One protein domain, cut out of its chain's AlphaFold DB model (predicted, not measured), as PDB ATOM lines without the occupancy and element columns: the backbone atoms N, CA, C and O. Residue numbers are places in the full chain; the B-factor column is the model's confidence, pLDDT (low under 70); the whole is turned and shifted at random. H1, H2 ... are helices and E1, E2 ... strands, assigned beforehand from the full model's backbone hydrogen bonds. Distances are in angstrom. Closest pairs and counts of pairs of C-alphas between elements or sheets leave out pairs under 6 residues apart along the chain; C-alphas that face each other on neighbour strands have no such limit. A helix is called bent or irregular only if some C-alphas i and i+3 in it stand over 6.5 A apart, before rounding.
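AT A GLANCE: This is residues 101 to 245 of the 245 residues of an uncharacterized protein of Candidatus Jorgensenbacteria bacterium RIFCSPLOWO2_01_FULL_45_25b (UniProt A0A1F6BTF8). Four nearly aligned helices make an up-and-down bundle: H1 and H2 lie side by side, H3 packs on both, and H4 packs on H2 and H3. On the side of H1 away from H4 lie two small antiparallel sheets, E1, E3 and E4 beside residues 114 to 126 of H1 and the two-stranded E2 and E5 beside its residues 129 to 136. The printed part has 145 residues with four named helices and five named strands, in the order E1 H1 E2 E3 E4 E5 H2 H3 H4, and its class is mixed, helices and strands. The larger sheet runs E1, E3, E4. The whole is compact, with a radius of gyration of the C-alphas of 15.9 A and spans of 47 by 36 by 21 A.

IN THESE COORDINATES: Begin at C-alpha 101, at (-47.061, -42.527, -85.631), where E1 opens and runs through residues 101 to 104. Find C-alpha 113 at (-56.834, -35.911, -69.931); from there H1, residues 113 to 136, runs 35.3 A. It is irregular: C-alphas 114 and 117 are 7.2 A apart, where a regular helix has about 5 A, and its line is a rough one. E2, residues 138 to 141, follows over a tight link. Next come E3, residues 151 to 156 and 14.2 A long, E4, residues 163 to 166, and E5, residues 173 to 176. H2 covers residues 183 to 206, 35.9 A; H3 covers residues 214 to 230, 24.7 A. H4, residues 235 to 244, is 14.9 A long and ends at C-alpha 244, at (-68.412, -52.063, -62.817).

HOW THE PARTS SIT: Start in the bundle of H1, H2, H3 and H4, up and down, each running against the one before it in the chain. H1, with residues 123 to 134 alone, touches H2 at a shallow tilt of 2 degrees, opposite ways; the closest C-alphas, of Tyr 123 and Ile 196, are 7.0 A apart. With residues 120 to 131 alone it touches H3 at a shallow tilt of 13 degrees, the same way, closest at C-alphas of Ile 124 and Ala 216, 5.2 A. H2 and H3 are a helical hairpin, closest at C-alphas of Phe 193 and Leu 220, 7.5 A. H3 and H4 are another, with C-alphas of Arg 221 and Leu 241 closest at 6.2 A. H2 touches H4 with residues 187 to 197 alone, the same way, while H1 and H4 are apart. Of the O i to N i+4 pairs, 18 of 20 in H1, 16 of 20 in H2, 12 of 13 in H3 and 4 of 6 in H4 are within hydrogen-bond range. Now look at E1, E3 and E4, a sheet only just strongly twisted, with C-alphas up to 4.3 A off its best plane. N 103 and O 153 of E1 and E3 are 3.0 A apart; in the hairpin E3 and E4, N 165 and O 152 are 2.7 A apart. H1 is on this sheet at a height over the sheet of 10.3 A, over E4 and along the strands, at 19 degrees to E4 on the local plane, which is fitted to only just enough C-alphas, 6. In E2 and E5, N 140 and O 174 are 2.8 A apart, and the C-alphas of Val 133 in H1 and Phe 140 in E2, the closest of those two elements, are 7.0 A apart.

THE WHOLE: The C-alphas farthest apart are those of Gly 158 and Gly 233, at 50.7 A. The printed part has no cut and no long link, and it ends at residue 245, the chain's last. The mean pLDDT of the printed part is 89.2; look at residues 232 to 234, between H3 and H4, for the values under 70.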
ATOM      1  N   GLU A 101     -48.206 -42.871 -86.469       90.38
ATOM      2  CA  GLU A 101     -47.061 -42.527 -85.631       90.38
ATOM      3  C   GLU A 101     -47.516 -42.494 -84.174       90.38
ATOM      4  O   GLU A 101     -48.226 -41.587 -83.739       90.38
ATOM      5  N   GLY A 102     -47.154 -43.531 -83.423       91.06
ATOM      6  CA  GLY A 102     -47.643 -43.713 -82.067       91.06
ATOM      7  C   GLY A 102     -46.978 -44.864 -81.335       91.06
ATOM      8  O   GLY A 102     -46.039 -45.492 -81.829       91.06
ATOM      9  N   GLN A 103     -47.486 -45.129 -80.138       90.38
ATOM     10  CA  GLN A 103     -47.057 -46.238 -79.291       90.38
ATOM     11  C   GLN A 103     -48.242 -47.145 -78.996       90.38
ATOM     12  O   GLN A 103     -49.392 -46.704 -78.993       90.38
ATOM     13  N   ASN A 104     -47.960 -48.420 -78.747       89.75
ATOM     14  CA  ASN A 104     -48.981 -49.344 -78.293       89.75
ATOM     15  C   ASN A 104     -49.594 -48.820 -76.983       89.75
ATOM     16  O   ASN A 104     -48.848 -48.516 -76.054       89.75
ATOM     17  N   ILE A 105     -50.926 -48.705 -76.905       88.56
ATOM     18  CA  ILE A 105     -51.603 -48.062 -75.766       88.56
ATOM     19  C   ILE A 105     -51.328 -48.796 -74.446       88.56
ATOM     20  O   ILE A 105     -51.295 -48.158 -73.395       88.56
ATOM     21  N   GLN A 106     -51.083 -50.112 -74.482       84.31
ATOM     22  CA  GLN A 106     -50.718 -50.915 -73.314       84.31
ATOM     23  C   GLN A 106     -49.322 -50.578 -72.771       84.31
ATOM     24  O   GLN A 106     -49.088 -50.705 -71.574       84.31
ATOM     25  N   GLU A 107     -48.412 -50.087 -73.611       86.94
ATOM     26  CA  GLU A 107     -47.026 -49.774 -73.231       86.94
ATOM     27  C   GLU A 107     -46.847 -48.338 -72.698       86.94
ATOM     28  O   GLU A 107     -45.830 -48.016 -72.073       86.94
ATOM     29  N   ILE A 108     -47.840 -47.469 -72.906       89.44
ATOM     30  CA  ILE A 108     -47.788 -46.056 -72.505       89.44
ATOM     31  C   ILE A 108     -48.014 -45.925 -71.000       89.44
ATOM     32  O   ILE A 108     -48.914 -46.542 -70.433       89.44
ATOM     33  N   GLN A 109     -47.212 -45.075 -70.358       88.62
ATOM     34  CA  GLN A 109     -47.270 -44.845 -68.909       88.62
ATOM     35  C   GLN A 109     -48.356 -43.852 -68.486       88.62
ATOM     36  O   GLN A 109     -48.789 -43.880 -67.340       88.62
ATOM     37  N   GLY A 110     -48.780 -42.966 -69.390       91.88
ATOM     38  CA  GLY A 110     -49.770 -41.941 -69.091       91.88
ATOM     39  C   GLY A 110     -50.544 -41.509 -70.330       91.88
ATOM     40  O   GLY A 110     -49.956 -41.319 -71.396       91.88
ATOM     41  N   LEU A 111     -51.855 -41.355 -70.175       92.88
ATOM     42  CA  LEU A 111     -52.755 -40.796 -71.176       92.88
ATOM     43  C   LEU A 111     -53.124 -39.363 -70.779       92.88
ATOM     44  O   LEU A 111     -53.428 -39.108 -69.610       92.88
ATOM     45  N   PRO A 112     -53.095 -38.413 -71.725       92.56
ATOM     46  CA  PRO A 112     -53.453 -37.034 -71.433       92.56
ATOM     47  C   PRO A 112     -54.971 -36.911 -71.244       92.56
ATOM     48  O   PRO A 112     -55.734 -37.587 -71.935       92.56
ATOM     49  N   VAL A 113     -55.415 -36.054 -70.322       92.75
ATOM     50  CA  VAL A 113     -56.834 -35.911 -69.931       92.75
ATOM     51  C   VAL A 113     -57.728 -35.600 -71.130       92.75
ATOM     52  O   VAL A 113     -58.805 -36.175 -71.268       92.75
ATOM     53  N   GLU A 114     -57.261 -34.758 -72.049       92.56
ATOM     54  CA  GLU A 114     -57.973 -34.408 -73.278       92.56
ATOM     55  C   GLU A 114     -58.270 -35.613 -74.188       92.56
ATOM     56  O   GLU A 114     -59.192 -35.551 -74.998       92.56
ATOM     57  N   SER A 115     -57.552 -36.733 -74.037       93.75
ATOM     58  CA  SER A 115     -57.814 -37.953 -74.810       93.75
ATOM     59  C   SER A 115     -58.960 -38.803 -74.265       93.75
ATOM     60  O   SER A 115     -59.382 -39.733 -74.960       93.75
ATOM     61  N   GLN A 116     -59.490 -38.482 -73.075       94.81
ATOM     62  CA  GLN A 116     -60.526 -39.262 -72.392       94.81
ATOM     63  C   GLN A 116     -61.682 -39.610 -73.328       94.81
ATOM     64  O   GLN A 116     -62.001 -40.783 -73.494       94.81
ATOM     65  N   GLU A 117     -62.263 -38.612 -73.997       95.50
ATOM     66  CA  GLU A 117     -63.412 -38.825 -74.878       95.50
ATOM     67  C   GLU A 117     -63.091 -39.789 -76.029       95.50
ATOM     68  O   GLU A 117     -63.881 -40.682 -76.335       95.50
ATOM     69  N   SER A 118     -61.918 -39.647 -76.650       95.56
ATOM     70  CA  SER A 118     -61.510 -40.497 -77.774       95.56
ATOM     71  C   SER A 118     -61.270 -41.953 -77.356       95.56
ATOM     72  O   SER A 118     -61.647 -42.877 -78.078       95.56
ATOM     73  N   VAL A 119     -60.701 -42.164 -76.167       95.62
ATOM     74  CA  VAL A 119     -60.480 -43.486 -75.566       95.62
ATOM     75  C   VAL A 119     -61.806 -44.124 -75.163       95.62
ATOM     76  O   VAL A 119     -62.042 -45.298 -75.438       95.62
ATOM     77  N   GLU A 120     -62.716 -43.340 -74.593       96.62
ATOM     78  CA  GLU A 120     -64.055 -43.794 -74.224       96.62
ATOM     79  C   GLU A 120     -64.867 -44.214 -75.456       96.62
ATOM     80  O   GLU A 120     -65.488 -45.279 -75.457       96.62
ATOM     81  N   ASN A 121     -64.801 -43.432 -76.538       97.06
ATOM     82  CA  ASN A 121     -65.464 -43.751 -77.802       97.06
ATOM     83  C   ASN A 121     -64.903 -45.031 -78.448       97.06
ATOM     84  O   ASN A 121     -65.694 -45.836 -78.941       97.06
ATOM     85  N   LEU A 122     -63.584 -45.274 -78.387       96.62
ATOM     86  CA  LEU A 122     -62.994 -46.542 -78.842       96.62
ATOM     87  C   LEU A 122     -63.643 -47.735 -78.123       96.62
ATOM     88  O   LEU A 122     -64.093 -48.681 -78.774       96.62
ATOM     89  N   TYR A 123     -63.700 -47.702 -76.789       97.06
ATOM     90  CA  TYR A 123     -64.259 -48.815 -76.021       97.06
ATOM     91  C   TYR A 123     -65.758 -48.982 -76.251       97.06
ATOM     92  O   TYR A 123     -66.213 -50.109 -76.429       97.06
ATOM     93  N   ILE A 124     -66.526 -47.891 -76.332       98.38
ATOM     94  CA  ILE A 124     -67.954 -47.941 -76.686       98.38
ATOM     95  C   ILE A 124     -68.158 -48.614 -78.048       98.38
ATOM     96  O   ILE A 124     -69.027 -49.479 -78.173       98.38
ATOM     97  N   GLY A 125     -67.345 -48.263 -79.048       97.94
ATOM     98  CA  GLY A 125     -67.377 -48.893 -80.367       97.94
ATOM     99  C   GLY A 125     -67.145 -50.403 -80.292       97.94
ATOM    100  O   GLY A 125     -67.925 -51.172 -80.852       97.94
ATOM    101  N   LEU A 126     -66.132 -50.847 -79.536       96.94
ATOM    102  CA  LEU A 126     -65.837 -52.274 -79.334       96.94
ATOM    103  C   LEU A 126     -66.977 -53.011 -78.622       96.94
ATOM    104  O   LEU A 126     -67.350 -54.110 -79.032       96.94
ATOM    105  N   ILE A 127     -67.543 -52.410 -77.571       97.75
ATOM    106  CA  ILE A 127     -68.663 -52.984 -76.813       97.75
ATOM    107  C   ILE A 127     -69.855 -53.206 -77.740       97.75
ATOM    108  O   ILE A 127     -70.417 -54.301 -77.766       97.75
ATOM    109  N   ARG A 128     -70.222 -52.181 -78.517       97.81
ATOM    110  CA  ARG A 128     -71.338 -52.249 -79.467       97.81
ATOM    111  C   ARG A 128     -71.083 -53.266 -80.562       97.81
ATOM    112  O   ARG A 128     -71.957 -54.072 -80.842       97.81
ATOM    113  N   TYR A 129     -69.875 -53.289 -81.113       96.62
ATOM    114  CA  TYR A 129     -69.498 -54.266 -82.123       96.62
ATOM    115  C   TYR A 129     -69.691 -55.706 -81.633       96.62
ATOM    116  O   TYR A 129     -70.365 -56.494 -82.293       96.62
ATOM    117  N   PHE A 130     -69.170 -56.054 -80.452       95.81
ATOM    118  CA  PHE A 130     -69.334 -57.409 -79.921       95.81
ATOM    119  C   PHE A 130     -70.757 -57.717 -79.446       95.81
ATOM    120  O   PHE A 130     -71.177 -58.871 -79.536       95.81
ATOM    121  N   ALA A 131     -71.511 -56.719 -78.976       95.56
ATOM    122  CA  ALA A 131     -72.923 -56.878 -78.637       95.56
ATOM    123  C   ALA A 131     -73.776 -57.157 -79.884       95.56
ATOM    124  O   ALA A 131     -74.555 -58.111 -79.887       95.56
ATOM    125  N   ASP A 132     -73.579 -56.398 -80.961       95.94
ATOM    126  CA  ASP A 132     -74.276 -56.606 -82.231       95.94
ATOM    127  C   ASP A 132     -73.926 -57.967 -82.820       95.94
ATOM    128  O   ASP A 132     -74.819 -58.716 -83.203       95.94
ATOM    129  N   VAL A 133     -72.640 -58.340 -82.819       94.44
ATOM    130  CA  VAL A 133     -72.240 -59.687 -83.233       94.44
ATOM    131  C   VAL A 133     -72.975 -60.716 -82.377       94.44
ATOM    132  O   VAL A 133     -73.598 -61.603 -82.939       94.44
ATOM    133  N   PHE A 134     -72.974 -60.605 -81.045       93.25
ATOM    134  CA  PHE A 134     -73.669 -61.563 -80.179       93.25
ATOM    135  C   PHE A 134     -75.165 -61.706 -80.519       93.25
ATOM    136  O   PHE A 134     -75.658 -62.837 -80.605       93.25
ATOM    137  N   HIS A 135     -75.874 -60.589 -80.714       93.12
ATOM    138  CA  HIS A 135     -77.325 -60.561 -80.920       93.12
ATOM    139  C   HIS A 135     -77.752 -60.899 -82.352       93.12
ATOM    140  O   HIS A 135     -78.708 -61.651 -82.543       93.12
ATOM    141  N   GLU A 136     -77.064 -60.351 -83.349       94.12
ATOM    142  CA  GLU A 136     -77.452 -60.417 -84.762       94.12
ATOM    143  C   GLU A 136     -76.692 -61.503 -85.528       94.12
ATOM    144  O   GLU A 136     -77.186 -62.038 -86.521       94.12
ATOM    145  N   GLY A 137     -75.510 -61.885 -85.044       92.62
ATOM    146  CA  GLY A 137     -74.631 -62.801 -85.749       92.62
ATOM    147  C   GLY A 137     -73.796 -62.137 -86.829       92.62
ATOM    148  O   GLY A 137     -73.622 -60.921 -86.889       92.62
ATOM    149  N   GLY A 138     -73.263 -62.987 -87.698       92.44
ATOM    150  CA  GLY A 138     -72.442 -62.594 -88.829       92.44
ATOM    151  C   GLY A 138     -70.962 -62.873 -88.619       92.44
ATOM    152  O   GLY A 138     -70.530 -63.491 -87.641       92.44
ATOM    153  N   GLU A 139     -70.194 -62.455 -89.616       93.06
ATOM    154  CA  GLU A 139     -68.744 -62.525 -89.579       93.06
ATOM    155  C   GLU A 139     -68.177 -61.413 -88.693       93.06
ATOM    156  O   GLU A 139     -68.680 -60.288 -88.682       93.06
ATOM    157  N   PHE A 140     -67.136 -61.742 -87.936       92.94
ATOM    158  CA  PHE A 140     -66.475 -60.830 -87.021       92.94
ATOM    159  C   PHE A 140     -64.978 -61.139 -86.911       92.94
ATOM    160  O   PHE A 140     -64.530 -62.278 -87.045       92.94
ATOM    161  N   TRP A 141     -64.200 -60.100 -86.633       92.56
ATOM    162  CA  TRP A 141     -62.794 -60.170 -86.254       92.56
ATOM    163  C   TRP A 141     -62.611 -60.791 -84.858       92.56
ATOM    164  O   TRP A 141     -62.943 -60.185 -83.838       92.56
ATOM    165  N   HIS A 142     -62.092 -62.018 -84.830       87.19
ATOM    166  CA  HIS A 142     -61.974 -62.866 -83.643       87.19
ATOM    167  C   HIS A 142     -60.765 -62.535 -82.761       87.19
ATOM    168  O   HIS A 142     -60.856 -62.621 -81.537       87.19
ATOM    169  N   ASP A 143     -59.632 -62.189 -83.370       88.81
ATOM    170  CA  ASP A 143     -58.335 -62.049 -82.703       88.81
ATOM    171  C   ASP A 143     -57.948 -60.590 -82.406       88.81
ATOM    172  O   ASP A 143     -56.773 -60.296 -82.223       88.81
ATOM    173  N   ILE A 144     -58.937 -59.696 -82.280       90.00
ATOM    174  CA  ILE A 144     -58.780 -58.255 -81.977       90.00
ATOM    175  C   ILE A 144     -58.083 -57.943 -80.634       90.00
ATOM    176  O   ILE A 144     -57.687 -56.813 -80.356       90.00
ATOM    177  N   PHE A 145     -57.977 -58.933 -79.748       86.00
ATOM    178  CA  PHE A 145     -57.277 -58.802 -78.467       86.00
ATOM    179  C   PHE A 145     -55.987 -59.628 -78.440       86.00
ATOM    180  O   PHE A 145     -55.394 -59.847 -77.381       86.00
ATOM    181  N   PHE A 146     -55.524 -60.131 -79.589       79.81
ATOM    182  CA  PHE A 146     -54.355 -60.998 -79.625       79.81
ATOM    183  C   PHE A 146     -53.099 -60.244 -79.175       79.81
ATOM    184  O   PHE A 146     -52.605 -59.320 -79.828       79.81
ATOM    185  N   LYS A 147     -52.565 -60.661 -78.020       72.44
ATOM    186  CA  LYS A 147     -51.383 -60.079 -77.360       72.44
ATOM    187  C   LYS A 147     -51.494 -58.573 -77.072       72.44
ATOM    188  O   LYS A 147     -50.463 -57.954 -76.830       72.44
ATOM    189  N   ASN A 148     -52.697 -57.993 -77.114       71.56
ATOM    190  CA  ASN A 148     -52.949 -56.556 -76.965       71.56
ATOM    191  C   ASN A 148     -52.113 -55.667 -77.908       71.56
ATOM    192  O   ASN A 148     -51.827 -54.518 -77.596       71.56
ATOM    193  N   ARG A 149     -51.682 -56.175 -79.070       75.56
ATOM    194  CA  ARG A 149     -50.764 -55.433 -79.960       75.56
ATOM    195  C   ARG A 149     -51.455 -54.491 -80.939       75.56
ATOM    196  O   ARG A 149     -50.778 -53.699 -81.585       75.56
ATOM    197  N   GLN A 150     -52.775 -54.582 -81.042       87.75
ATOM    198  CA  GLN A 150     -53.559 -53.931 -82.088       87.75
ATOM    199  C   GLN A 150     -54.047 -52.529 -81.695       87.75
ATOM    200  O   GLN A 150     -54.663 -51.856 -82.507       87.75
ATOM    201  N   PHE A 151     -53.759 -52.043 -80.486       91.56
ATOM    202  CA  PHE A 151     -54.200 -50.722 -80.032       91.56
ATOM    203  C   PHE A 151     -53.017 -49.762 -79.967       91.56
ATOM    204  O   PHE A 151     -52.084 -49.973 -79.194       91.56
ATOM    205  N   VAL A 152     -53.053 -48.697 -80.762       93.00
ATOM    206  CA  VAL A 152     -51.997 -47.680 -80.832       93.00
ATOM    207  C   VAL A 152     -52.575 -46.321 -80.490       93.00
ATOM    208  O   VAL A 152     -53.589 -45.928 -81.044       93.00
ATOM    209  N   TYR A 153     -51.922 -45.576 -79.608       93.94
ATOM    210  CA  TYR A 153     -52.223 -44.167 -79.387       93.94
ATOM    211  C   TYR A 153     -51.215 -43.322 -80.161       93.94
ATOM    212  O   TYR A 153     -50.002 -43.426 -79.949       93.94
ATOM    213  N   GLY A 154     -51.713 -42.520 -81.094       94.88
ATOM    214  CA  GLY A 154     -50.870 -41.808 -82.043       94.88
ATOM    215  C   GLY A 154     -51.675 -40.990 -83.034       94.88
ATOM    216  O   GLY A 154     -52.856 -40.726 -82.820       94.88
ATOM    217  N   HIS A 155     -51.041 -40.604 -84.131       93.44
ATOM    218  CA  HIS A 155     -51.640 -39.760 -85.158       93.44
ATOM    219  C   HIS A 155     -51.176 -40.183 -86.554       93.44
ATOM    220  O   HIS A 155     -50.129 -40.815 -86.717       93.44
ATOM    221  N   LYS A 156     -51.962 -39.847 -87.575       91.31
ATOM    222  CA  LYS A 156     -51.551 -39.973 -88.980       91.31
ATOM    223  C   LYS A 156     -50.649 -38.815 -89.386       91.31
ATOM    224  O   LYS A 156     -50.666 -37.747 -88.776       91.31
ATOM    225  N   VAL A 157     -49.927 -38.978 -90.492       86.25
ATOM    226  CA  VAL A 157     -49.186 -37.864 -91.101       86.25
ATOM    227  C   VAL A 157     -50.138 -36.698 -91.397       86.25
ATOM    228  O   VAL A 157     -51.121 -36.852 -92.115       86.25
ATOM    229  N   GLY A 158     -49.833 -35.525 -90.839       85.94
ATOM    230  CA  GLY A 158     -50.628 -34.301 -90.997       85.94
ATOM    231  C   GLY A 158     -51.688 -34.071 -89.912       85.94
ATOM    232  O   GLY A 158     -52.183 -32.949 -89.793       85.94
ATOM    233  N   GLU A 159     -51.997 -35.072 -89.084       89.88
ATOM    234  CA  GLU A 159     -52.773 -34.876 -87.856       89.88
ATOM    235  C   GLU A 159     -51.881 -34.267 -86.761       89.88
ATOM    236  O   GLU A 159     -50.677 -34.514 -86.708       89.88
ATOM    237  N   LYS A 160     -52.467 -33.426 -85.899       86.25
ATOM    238  CA  LYS A 160     -51.743 -32.747 -84.807       86.25
ATOM    239  C   LYS A 160     -51.988 -33.359 -83.433       86.25
ATOM    240  O   LYS A 160     -51.236 -33.080 -82.507       86.25
ATOM    241  N   GLU A 161     -53.048 -34.144 -83.301       91.06
ATOM    242  CA  GLU A 161     -53.525 -34.666 -82.028       91.06
ATOM    243  C   GLU A 161     -53.451 -36.186 -82.040       91.06
ATOM    244  O   GLU A 161     -53.855 -36.830 -83.010       91.06
ATOM    245  N   ASN A 162     -52.929 -36.744 -80.949       94.12
ATOM    246  CA  ASN A 162     -52.935 -38.181 -80.749       94.12
ATOM    247  C   ASN A 162     -54.340 -38.646 -80.366       94.12
ATOM    248  O   ASN A 162     -55.023 -38.008 -79.569       94.12
ATOM    249  N   LYS A 163     -54.736 -39.796 -80.894       94.75
ATOM    250  CA  LYS A 163     -55.969 -40.499 -80.544       94.75
ATOM    251  C   LYS A 163     -55.730 -42.008 -80.619       94.75
ATOM    252  O   LYS A 163     -54.734 -42.446 -81.206       94.75
ATOM    253  N   PRO A 164     -56.585 -42.827 -79.996       95.06
ATOM    254  CA  PRO A 164     -56.460 -44.266 -80.105       95.06
ATOM    255  C   PRO A 164     -56.856 -44.734 -81.507       95.06
ATOM    256  O   PRO A 164     -57.831 -44.262 -82.085       95.06
ATOM    257  N   TYR A 165     -56.108 -45.700 -82.016       94.31
ATOM    258  CA  TYR A 165     -56.313 -46.392 -83.272       94.31
ATOM    259  C   TYR A 165     -56.312 -47.895 -83.024       94.31
ATOM    260  O   TYR A 165     -55.451 -48.418 -82.310       94.31
ATOM    261  N   LEU A 166     -57.249 -48.590 -83.658       93.75
ATOM    262  CA  LEU A 166     -57.204 -50.034 -83.813       93.75
ATOM    263  C   LEU A 166     -56.492 -50.355 -85.134       93.75
ATOM    264  O   LEU A 166     -56.923 -49.919 -86.202       93.75
ATOM    265  N   ILE A 167     -55.386 -51.090 -85.056       89.25
ATOM    266  CA  ILE A 167     -54.508 -51.412 -86.180       89.25
ATOM    267  C   ILE A 167     -54.433 -52.921 -86.403       89.25
ATOM    268  O   ILE A 167     -54.154 -53.688 -85.490       89.25
ATOM    269  N   ASP A 168     -54.648 -53.338 -87.644       85.19
ATOM    270  CA  ASP A 168     -54.257 -54.631 -88.203       85.19
ATOM    271  C   ASP A 168     -54.413 -54.523 -89.730       85.19
ATOM    272  O   ASP A 168     -54.980 -53.557 -90.245       85.19
ATOM    273  N   ALA A 169     -53.901 -55.503 -90.455       76.62
ATOM    274  CA  ALA A 169     -54.055 -55.676 -91.893       76.62
ATOM    275  C   ALA A 169     -54.555 -57.085 -92.254       76.62
ATOM    276  O   ALA A 169     -54.965 -57.323 -93.391       76.62
ATOM    277  N   ASN A 170     -54.505 -58.029 -91.309       81.50
ATOM    278  CA  ASN A 170     -54.727 -59.440 -91.577       81.50
ATOM    279  C   ASN A 170     -55.530 -60.129 -90.459       81.50
ATOM    280  O   ASN A 170     -55.003 -61.031 -89.805       81.50
ATOM    281  N   PRO A 171     -56.798 -59.732 -90.246       86.38
ATOM    282  CA  PRO A 171     -57.608 -60.246 -89.150       86.38
ATOM    283  C   PRO A 171     -57.928 -61.732 -89.326       86.38
ATOM    284  O   PRO A 171     -58.167 -62.213 -90.442       86.38
ATOM    285  N   VAL A 172     -58.034 -62.453 -88.210       89.44
ATOM    286  CA  VAL A 172     -58.661 -63.776 -88.175       89.44
ATOM    287  C   VAL A 172     -60.168 -63.582 -88.062       89.44
ATOM    288  O   VAL A 172     -60.685 -63.103 -87.051       89.44
ATOM    289  N   LEU A 173     -60.884 -63.956 -89.119       91.38
ATOM    290  CA  LEU A 173     -62.337 -63.838 -89.188       91.38
ATOM    291  C   LEU A 173     -63.011 -65.117 -88.684       91.38
ATOM    292  O   LEU A 173     -62.545 -66.230 -88.927       91.38
ATOM    293  N   SER A 174     -64.115 -64.956 -87.967       91.06
ATOM    294  CA  SER A 174     -64.980 -66.034 -87.484       91.06
ATOM    295  C   SER A 174     -66.437 -65.692 -87.754       91.06
ATOM    296  O   SER A 174     -66.779 -64.527 -87.910       91.06
ATOM    297  N   VAL A 175     -67.307 -66.700 -87.795       91.44
ATOM    298  CA  VAL A 175     -68.744 -66.515 -88.028       91.44
ATOM    299  C   VAL A 175     -69.517 -66.979 -86.805       91.44
ATOM    300  O   VAL A 175     -69.275 -68.072 -86.291       91.44
ATOM    301  N   HIS A 176     -70.473 -66.169 -86.365       91.31
ATOM    302  CA  HIS A 176     -71.428 -66.539 -85.325       91.31
ATOM    303  C   HIS A 176     -72.855 -66.511 -85.871       91.31
ATOM    304  O   HIS A 176     -73.226 -65.633 -86.648       91.31
ATOM    305  N   ASN A 177     -73.659 -67.495 -85.470       92.19
ATOM    306  CA  ASN A 177     -75.064 -67.591 -85.846       92.19
ATOM    307  C   ASN A 177     -75.926 -67.781 -84.587       92.19
ATOM    308  O   ASN A 177     -76.035 -68.904 -84.091       92.19
ATOM    309  N   PRO A 178     -76.602 -66.729 -84.095       88.19
ATOM    310  CA  PRO A 178     -77.408 -66.782 -82.879       88.19
ATOM    311  C   PRO A 178     -78.450 -67.910 -82.859       88.19
ATOM    312  O   PRO A 178     -78.761 -68.428 -81.787       88.19
ATOM    313  N   ALA A 179     -78.963 -68.324 -84.026       87.19
ATOM    314  CA  ALA A 179     -79.979 -69.369 -84.137       87.19
ATOM    315  C   ALA A 179     -79.434 -70.786 -83.889       87.19
ATOM    316  O   ALA A 179     -80.189 -71.671 -83.487       87.19
ATOM    317  N   THR A 180     -78.143 -71.021 -84.141       85.19
ATOM    318  CA  THR A 180     -77.513 -72.348 -84.017       85.19
ATOM    319  C   THR A 180     -76.409 -72.395 -82.962       85.19
ATOM    320  O   THR A 180     -75.943 -73.477 -82.596       85.19
ATOM    321  N   THR A 181     -76.004 -71.238 -82.438       83.56
ATOM    322  CA  THR A 181     -74.968 -71.127 -81.422       83.56
ATOM    323  C   THR A 181     -75.437 -71.705 -80.087       83.56
ATOM    324  O   THR A 181     -76.406 -71.252 -79.478       83.56
ATOM    325  N   ASN A 182     -74.700 -72.705 -79.598       82.25
ATOM    326  CA  ASN A 182     -74.959 -73.318 -78.300       82.25
ATOM    327  C   ASN A 182     -74.500 -72.431 -77.128       82.25
ATOM    328  O   ASN A 182     -73.706 -71.501 -77.281       82.25
ATOM    329  N   GLU A 183     -74.950 -72.784 -75.925       78.38
ATOM    330  CA  GLU A 183     -74.635 -72.048 -74.699       78.38
ATOM    331  C   GLU A 183     -73.129 -71.891 -74.446       78.38
ATOM    332  O   GLU A 183     -72.711 -70.820 -74.022       78.38
ATOM    333  N   LYS A 184     -72.275 -72.878 -74.758       78.25
ATOM    334  CA  LYS A 184     -70.820 -72.756 -74.525       78.25
ATOM    335  C   LYS A 184     -70.200 -71.617 -75.330       78.25
ATOM    336  O   LYS A 184     -69.327 -70.921 -74.827       78.25
ATOM    337  N   VAL A 185     -70.651 -71.425 -76.565       76.56
ATOM    338  CA  VAL A 185     -70.163 -70.339 -77.421       76.56
ATOM    339  C   VAL A 185     -70.745 -68.999 -76.972       76.56
ATOM    340  O   VAL A 185     -70.008 -68.022 -76.928       76.56
ATOM    341  N   LYS A 186     -72.005 -68.946 -76.514       77.38
ATOM    342  CA  LYS A 186     -72.548 -67.739 -75.858       77.38
ATOM    343  C   LYS A 186     -71.741 -67.356 -74.613       77.38
ATOM    344  O   LYS A 186     -71.450 -66.186 -74.407       77.38
ATOM    345  N   HIS A 187     -71.306 -68.346 -73.833       76.25
ATOM    346  CA  HIS A 187     -70.397 -68.133 -72.708       76.25
ATOM    347  C   HIS A 187     -68.995 -67.707 -73.160       76.25
ATOM    348  O   HIS A 187     -68.324 -67.018 -72.408       76.25
ATOM    349  N   ALA A 188     -68.536 -68.046 -74.368       80.81
ATOM    350  CA  ALA A 188     -67.246 -67.568 -74.867       80.81
ATOM    351  C   ALA A 188     -67.244 -66.048 -75.114       80.81
ATOM    352  O   ALA A 188     -66.205 -65.417 -74.938       80.81
ATOM    353  N   TYR A 189     -68.398 -65.435 -75.416       83.56
ATOM    354  CA  TYR A 189     -68.503 -63.973 -75.545       83.56
ATOM    355  C   TYR A 189     -68.190 -63.228 -74.248       83.56
ATOM    356  O   TYR A 189     -67.717 -62.095 -74.309       83.56
ATOM    357  N   PHE A 190     -68.361 -63.871 -73.087       86.12
ATOM    358  CA  PHE A 190     -67.882 -63.333 -71.813       86.12
ATOM    359  C   PHE A 190     -66.407 -62.923 -71.890       86.12
ATOM    360  O   PHE A 190     -66.046 -61.884 -71.352       86.12
ATOM    361  N   ILE A 191     -65.568 -63.698 -72.587       88.75
ATOM    362  CA  ILE A 191     -64.134 -63.416 -72.705       88.75
ATOM    363  C   ILE A 191     -63.912 -62.058 -73.377       88.75
ATOM    364  O   ILE A 191     -63.104 -61.279 -72.891       88.75
ATOM    365  N   TYR A 192     -64.654 -61.733 -74.438       91.75
ATOM    366  CA  TYR A 192     -64.519 -60.439 -75.112       91.75
ATOM    367  C   TYR A 192     -64.941 -59.278 -74.219       91.75
ATOM    368  O   TYR A 192     -64.200 -58.309 -74.090       91.75
ATOM    369  N   PHE A 193     -66.088 -59.386 -73.548       93.81
ATOM    370  CA  PHE A 193     -66.548 -58.333 -72.640       93.81
ATOM    371  C   PHE A 193     -65.645 -58.183 -71.408       93.81
ATOM    372  O   PHE A 193     -65.429 -57.061 -70.957       93.81
ATOM    373  N   GLN A 194     -65.067 -59.278 -70.905       92.62
ATOM    374  CA  GLN A 194     -64.073 -59.239 -69.832       92.62
ATOM    375  C   GLN A 194     -62.778 -58.562 -70.292       92.62
ATOM    376  O   GLN A 194     -62.253 -57.718 -69.579       92.62
ATOM    377  N   LEU A 195     -62.282 -58.874 -71.492       92.81
ATOM    378  CA  LEU A 195     -61.089 -58.218 -72.036       92.81
ATOM    379  C   LEU A 195     -61.317 -56.716 -72.228       92.81
ATOM    380  O   LEU A 195     -60.455 -55.918 -71.872       92.81
ATOM    381  N   ILE A 196     -62.495 -56.317 -72.717       95.25
ATOM    382  CA  ILE A 196     -62.855 -54.898 -72.826       95.25
ATOM    383  C   ILE A 196     -62.923 -54.244 -71.440       95.25
ATOM    384  O   ILE A 196     -62.390 -53.151 -71.268       95.25
ATOM    385  N   HIS A 197     -63.538 -54.901 -70.449       95.38
ATOM    386  CA  HIS A 197     -63.550 -54.425 -69.064       95.38
ATOM    387  C   HIS A 197     -62.127 -54.184 -68.542       95.38
ATOM    388  O   HIS A 197     -61.829 -53.107 -68.027       95.38
ATOM    389  N   ASP A 198     -61.244 -55.166 -68.707       93.00
ATOM    390  CA  ASP A 198     -59.871 -55.096 -68.210       93.00
ATOM    391  C   ASP A 198     -59.094 -53.970 -68.900       93.00
ATOM    392  O   ASP A 198     -58.380 -53.219 -68.238       93.00
ATOM    393  N   MET A 199     -59.305 -53.776 -70.205       93.19
ATOM    394  CA  MET A 199     -58.727 -52.658 -70.952       93.19
ATOM    395  C   MET A 199     -59.253 -51.292 -70.496       93.19
ATOM    396  O   MET A 199     -58.467 -50.350 -70.427       93.19
ATOM    397  N   ILE A 200     -60.546 -51.169 -70.175       95.19
ATOM    398  CA  ILE A 200     -61.117 -49.938 -69.605       95.19
ATOM    399  C   ILE A 200     -60.422 -49.622 -68.278       95.19
ATOM    400  O   ILE A 200     -59.945 -48.506 -68.085       95.19
ATOM    401  N   VAL A 201     -60.317 -50.607 -67.381       93.69
ATOM    402  CA  VAL A 201     -59.662 -50.439 -66.076       93.69
ATOM    403  C   VAL A 201     -58.185 -50.073 -66.234       93.69
ATOM    404  O   VAL A 201     -57.697 -49.188 -65.533       93.69
ATOM    405  N   GLU A 202     -57.470 -50.716 -67.158       92.75
ATOM    406  CA  GLU A 202     -56.068 -50.408 -67.447       92.75
ATOM    407  C   GLU A 202     -55.898 -48.984 -68.002       92.75
ATOM    408  O   GLU A 202     -54.980 -48.268 -67.603       92.75
ATOM    409  N   ALA A 203     -56.783 -48.541 -68.898       92.88
ATOM    410  CA  ALA A 203     -56.745 -47.185 -69.438       92.88
ATOM    411  C   ALA A 203     -57.026 -46.125 -68.364       92.88
ATOM    412  O   ALA A 203     -56.317 -45.124 -68.304       92.88
ATOM    413  N   GLU A 204     -57.994 -46.360 -67.474       94.69
ATOM    414  CA  GLU A 204     -58.279 -45.477 -66.331       94.69
ATOM    415  C   GLU A 204     -57.059 -45.274 -65.426       94.69
ATOM    416  O   GLU A 204     -56.831 -44.171 -64.939       94.69
ATOM    417  N   GLN A 205     -56.241 -46.313 -65.233       93.25
ATOM    418  CA  GLN A 205     -55.006 -46.223 -64.443       93.25
ATOM    419  C   GLN A 205     -53.926 -45.353 -65.103       93.25
ATOM    420  O   GLN A 205     -53.006 -44.910 -64.417       93.25
ATOM    421  N   LYS A 206     -54.021 -45.115 -66.416       92.62
ATOM    422  CA  LYS A 206     -53.069 -44.293 -67.177       92.62
ATOM    423  C   LYS A 206     -53.458 -42.823 -67.218       92.62
ATOM    424  O   LYS A 206     -52.606 -41.993 -67.522       92.62
ATOM    425  N   PHE A 207     -54.707 -42.473 -66.939       92.62
ATOM    426  CA  PHE A 207     -55.088 -41.074 -66.793       92.62
ATOM    427  C   PHE A 207     -54.627 -40.528 -65.436       92.62
ATOM    428  O   PHE A 207     -54.705 -41.211 -64.413       92.62
ATOM    429  N   SER A 208     -54.171 -39.275 -65.406       79.00
ATOM    430  CA  SER A 208     -53.941 -38.574 -64.141       79.00
ATOM    431  C   SER A 208     -55.266 -38.340 -63.403       79.00
ATOM    432  O   SER A 208     -56.336 -38.321 -64.009       79.00
ATOM    433  N   ASP A 209     -55.203 -38.158 -62.083       76.19
ATOM    434  CA  ASP A 209     -56.335 -37.719 -61.250       76.19
ATOM    435  C   ASP A 209     -57.539 -38.677 -61.160       76.19
ATOM    436  O   ASP A 209     -58.640 -38.273 -60.792       76.19
ATOM    437  N   GLY A 210     -57.334 -39.972 -61.422       80.62
ATOM    438  CA  GLY A 210     -58.348 -40.999 -61.160       80.62
ATOM    439  C   GLY A 210     -59.572 -40.916 -62.074       80.62
ATOM    440  O   GLY A 210     -60.669 -41.287 -61.653       80.62
ATOM    441  N   ILE A 211     -59.385 -40.432 -63.307       91.25
ATOM    442  CA  ILE A 211     -60.431 -40.362 -64.332       91.25
ATOM    443  C   ILE A 211     -61.077 -41.733 -64.539       91.25
ATOM    444  O   ILE A 211     -60.408 -42.763 -64.642       91.25
ATOM    445  N   LYS A 212     -62.408 -41.714 -64.626       93.25
ATOM    446  CA  LYS A 212     -63.239 -42.875 -64.927       93.25
ATOM    447  C   LYS A 212     -63.879 -42.730 -66.292       93.25
ATOM    448  O   LYS A 212     -64.394 -41.666 -66.635       93.25
ATOM    449  N   LEU A 213     -63.861 -43.817 -67.056       95.88
ATOM    450  CA  LEU A 213     -64.451 -43.883 -68.390       95.88
ATOM    451  C   LEU A 213     -65.941 -44.227 -68.273       95.88
ATOM    452  O   LEU A 213     -66.393 -45.305 -68.668       95.88
ATOM    453  N   GLU A 214     -66.704 -43.329 -67.649       96.00
ATOM    454  CA  GLU A 214     -68.061 -43.597 -67.158       96.00
ATOM    455  C   GLU A 214     -69.045 -44.013 -68.259       96.00
ATOM    456  O   GLU A 214     -69.832 -44.940 -68.051       96.00
ATOM    457  N   ARG A 215     -69.006 -43.413 -69.462       97.62
ATOM    458  CA  ARG A 215     -69.929 -43.822 -70.539       97.62
ATOM    459  C   ARG A 215     -69.558 -45.197 -71.083       97.62
ATOM    460  O   ARG A 215     -70.462 -45.969 -71.392       97.62
ATOM    461  N   ALA A 216     -68.269 -45.533 -71.173       97.62
ATOM    462  CA  ALA A 216     -67.840 -46.872 -71.581       97.62
ATOM    463  C   ALA A 216     -68.246 -47.927 -70.540       97.62
ATOM    464  O   ALA A 216     -68.797 -48.965 -70.909       97.62
ATOM    465  N   ARG A 217     -68.068 -47.642 -69.241       97.81
ATOM    466  CA  ARG A 217     -68.558 -48.497 -68.142       97.81
ATOM    467  C   ARG A 217     -70.072 -48.694 -68.204       97.81
ATOM    468  O   ARG A 217     -70.548 -49.822 -68.083       97.81
ATOM    469  N   ALA A 218     -70.829 -47.615 -68.409       97.69
ATOM    470  CA  ALA A 218     -72.286 -47.658 -68.497       97.69
ATOM    471  C   ALA A 218     -72.775 -48.448 -69.724       97.69
ATOM    472  O   ALA A 218     -73.691 -49.261 -69.599       97.69
ATOM    473  N   GLU A 219     -72.152 -48.258 -70.891       98.19
ATOM    474  CA  GLU A 219     -72.460 -49.034 -72.099       98.19
ATOM    475  C   GLU A 219     -72.137 -50.519 -71.888       98.19
ATOM    476  O   GLU A 219     -72.980 -51.369 -72.176       98.19
ATOM    477  N   LEU A 220     -70.973 -50.844 -71.312       97.50
ATOM    478  CA  LEU A 220     -70.596 -52.228 -71.025       97.50
ATOM    479  C   LEU A 220     -71.598 -52.889 -70.077       97.50
ATOM    480  O   LEU A 220     -72.084 -53.980 -70.371       97.50
ATOM    481  N   ARG A 221     -71.950 -52.214 -68.976       96.25
ATOM    482  CA  ARG A 221     -72.964 -52.686 -68.025       96.25
ATOM    483  C   ARG A 221     -74.283 -52.980 -68.737       96.25
ATOM    484  O   ARG A 221     -74.804 -54.083 -68.614       96.25
ATOM    485  N   ASN A 222     -74.783 -52.025 -69.520       96.69
ATOM    486  CA  ASN A 222     -76.042 -52.150 -70.251       96.69
ATOM    487  C   ASN A 222     -76.051 -53.363 -71.197       96.69
ATOM    488  O   ASN A 222     -77.012 -54.134 -71.208       96.69
ATOM    489  N   GLN A 223     -74.989 -53.567 -71.982       95.69
ATOM    490  CA  GLN A 223     -74.924 -54.707 -72.906       95.69
ATOM    491  C   GLN A 223     -74.756 -56.039 -72.166       95.69
ATOM    492  O   GLN A 223     -75.437 -57.013 -72.488       95.69
ATOM    493  N   VAL A 224     -73.925 -56.081 -71.122       92.81
ATOM    494  CA  VAL A 224     -73.744 -57.284 -70.299       92.81
ATOM    495  C   VAL A 224     -75.045 -57.684 -69.599       92.81
ATOM    496  O   VAL A 224     -75.384 -58.866 -69.594       92.81
ATOM    497  N   GLU A 225     -75.816 -56.735 -69.066       92.38
ATOM    498  CA  GLU A 225     -77.123 -57.008 -68.451       92.38
ATOM    499  C   GLU A 225     -78.121 -57.602 -69.457       92.38
ATOM    500  O   GLU A 225     -78.781 -58.605 -69.156       92.38
ATOM    501  N   LYS A 226     -78.192 -57.047 -70.675       91.62
ATOM    502  CA  LYS A 226     -79.046 -57.573 -71.756       91.62
ATOM    503  C   LYS A 226     -78.663 -58.993 -72.156       91.62
ATOM    504  O   LYS A 226     -79.549 -59.822 -72.364       91.62
ATOM    505  N   ILE A 227     -77.366 -59.270 -72.277       89.88
ATOM    506  CA  ILE A 227     -76.843 -60.589 -72.651       89.88
ATOM    507  C   ILE A 227     -77.102 -61.595 -71.532       89.88
ATOM    508  O   ILE A 227     -77.643 -62.670 -71.780       89.88
ATOM    509  N   ARG A 228     -76.799 -61.232 -70.284       87.38
ATOM    510  CA  ARG A 228     -77.035 -62.067 -69.101       87.38
ATOM    511  C   ARG A 228     -78.495 -62.500 -68.981       87.38
ATOM    512  O   ARG A 228     -78.759 -63.659 -68.682       87.38
ATOM    513  N   ALA A 229     -79.446 -61.604 -69.252       87.06
ATOM    514  CA  ALA A 229     -80.872 -61.936 -69.235       87.06
ATOM    515  C   ALA A 229     -81.267 -63.010 -70.275       87.06
ATOM    516  O   ALA A 229     -82.278 -63.688 -70.103       87.06
ATOM    517  N   GLN A 230     -80.472 -63.179 -71.335       84.00
ATOM    518  CA  GLN A 230     -80.696 -64.137 -72.425       84.00
ATOM    519  C   GLN A 230     -79.910 -65.447 -72.256       84.00
ATOM    520  O   GLN A 230     -80.173 -66.409 -72.980       84.00
ATOM    521  N   VAL A 231     -78.956 -65.499 -71.320       80.81
ATOM    522  CA  VAL A 231     -78.056 -66.640 -71.090       80.81
ATOM    523  C   VAL A 231     -78.181 -67.093 -69.623       80.81
ATOM    524  O   VAL A 231     -77.418 -66.646 -68.761       80.81
ATOM    525  N   PRO A 232     -79.160 -67.959 -69.290       66.25
ATOM    526  CA  PRO A 232     -79.361 -68.439 -67.924       66.25
ATOM    527  C   PRO A 232     -78.127 -69.171 -67.379       66.25
ATOM    528  O   PRO A 232     -77.545 -70.014 -68.058       66.25
ATOM    529  N   GLY A 233     -77.749 -68.893 -66.127       67.88
ATOM    530  CA  GLY A 233     -76.610 -69.550 -65.468       67.88
ATOM    531  C   GLY A 233     -75.237 -68.973 -65.823       67.88
ATOM    532  O   GLY A 233     -74.218 -69.534 -65.418       67.88
ATOM    533  N   ALA A 234     -75.189 -67.840 -66.523       65.31
ATOM    534  CA  ALA A 234     -73.947 -67.215 -66.950       65.31
ATOM    535  C   ALA A 234     -73.284 -66.375 -65.840       65.31
ATOM    536  O   ALA A 234     -73.008 -65.188 -66.017       65.31
ATOM    537  N   GLY A 235     -72.974 -67.012 -64.704       72.06
ATOM    538  CA  GLY A 235     -72.315 -66.380 -63.547       72.06
ATOM    539  C   GLY A 235     -70.929 -65.793 -63.845       72.06
ATOM    540  O   GLY A 235     -70.344 -65.106 -63.015       72.06
ATOM    541  N   ALA A 236     -70.395 -66.033 -65.044       76.94
ATOM    542  CA  ALA A 236     -69.241 -65.309 -65.547       76.94
ATOM    543  C   ALA A 236     -69.556 -63.808 -65.706       76.94
ATOM    544  O   ALA A 236     -68.816 -62.987 -65.179       76.94
ATOM    545  N   PHE A 237     -70.686 -63.442 -66.325       80.62
ATOM    546  CA  PHE A 237     -71.063 -62.036 -66.534       80.62
ATOM    547  C   PHE A 237     -71.333 -61.278 -65.230       80.62
ATOM    548  O   PHE A 237     -71.111 -60.070 -65.188       80.62
ATOM    549  N   ASP A 238     -71.739 -61.971 -64.161       82.06
ATOM    550  CA  ASP A 238     -71.896 -61.363 -62.832       82.06
ATOM    551  C   ASP A 238     -70.585 -60.718 -62.352       82.06
ATOM    552  O   ASP A 238     -70.606 -59.607 -61.832       82.06
ATOM    553  N   LYS A 239     -69.432 -61.343 -62.634       81.94
ATOM    554  CA  LYS A 239     -68.114 -60.801 -62.259       81.94
ATOM    555  C   LYS A 239     -67.790 -59.482 -62.954       81.94
ATOM    556  O   LYS A 239     -67.177 -58.611 -62.346       81.94
ATOM    557  N   ILE A 240     -68.198 -59.324 -64.217       83.06
ATOM    558  CA  ILE A 240     -68.028 -58.051 -64.932       83.06
ATOM    559  C   ILE A 240     -68.909 -56.983 -64.280       83.06
ATOM    560  O   ILE A 240     -68.449 -55.873 -64.040       83.06
ATOM    561  N   LEU A 241     -70.162 -57.314 -63.955       84.88
ATOM    562  CA  LEU A 241     -71.094 -56.366 -63.338       84.88
ATOM    563  C   LEU A 241     -70.632 -55.910 -61.946       84.88
ATOM    564  O   LEU A 241     -70.756 -54.726 -61.636       84.88
ATOM    565  N   GLU A 242     -70.057 -56.814 -61.149       86.44
ATOM    566  CA  GLU A 242     -69.426 -56.500 -59.859       86.44
ATOM    567  C   GLU A 242     -68.198 -55.584 -60.010       86.44
ATOM    568  O   GLU A 242     -67.993 -54.692 -59.193       86.44
ATOM    569  N   GLY A 243     -67.390 -55.754 -61.062       80.00
ATOM    570  CA  GLY A 243     -66.244 -54.873 -61.344       80.00
ATOM    571  C   GLY A 243     -66.632 -53.471 -61.832       80.00
ATOM    572  O   GLY A 243     -65.832 -52.530 -61.768       80.00
ATOM    573  N   LEU A 244     -67.869 -53.319 -62.309       81.12
ATOM    574  CA  LEU A 244     -68.412 -52.063 -62.817       81.12
ATOM    575  C   LEU A 244     -69.157 -51.240 -61.760       81.12
ATOM    576  O   LEU A 244     -69.462 -50.079 -62.051       81.12
ATOM    577  N   SER A 245     -69.522 -51.823 -60.608       70.00
ATOM    578  CA  SER A 245     -70.155 -51.136 -59.460       70.00
ATOM    579  C   SER A 245     -69.155 -50.400 -58.586       70.00
ATOM    580  O   SER A 245     -69.537 -49.309 -58.113       70.00
TER     581      SER A 245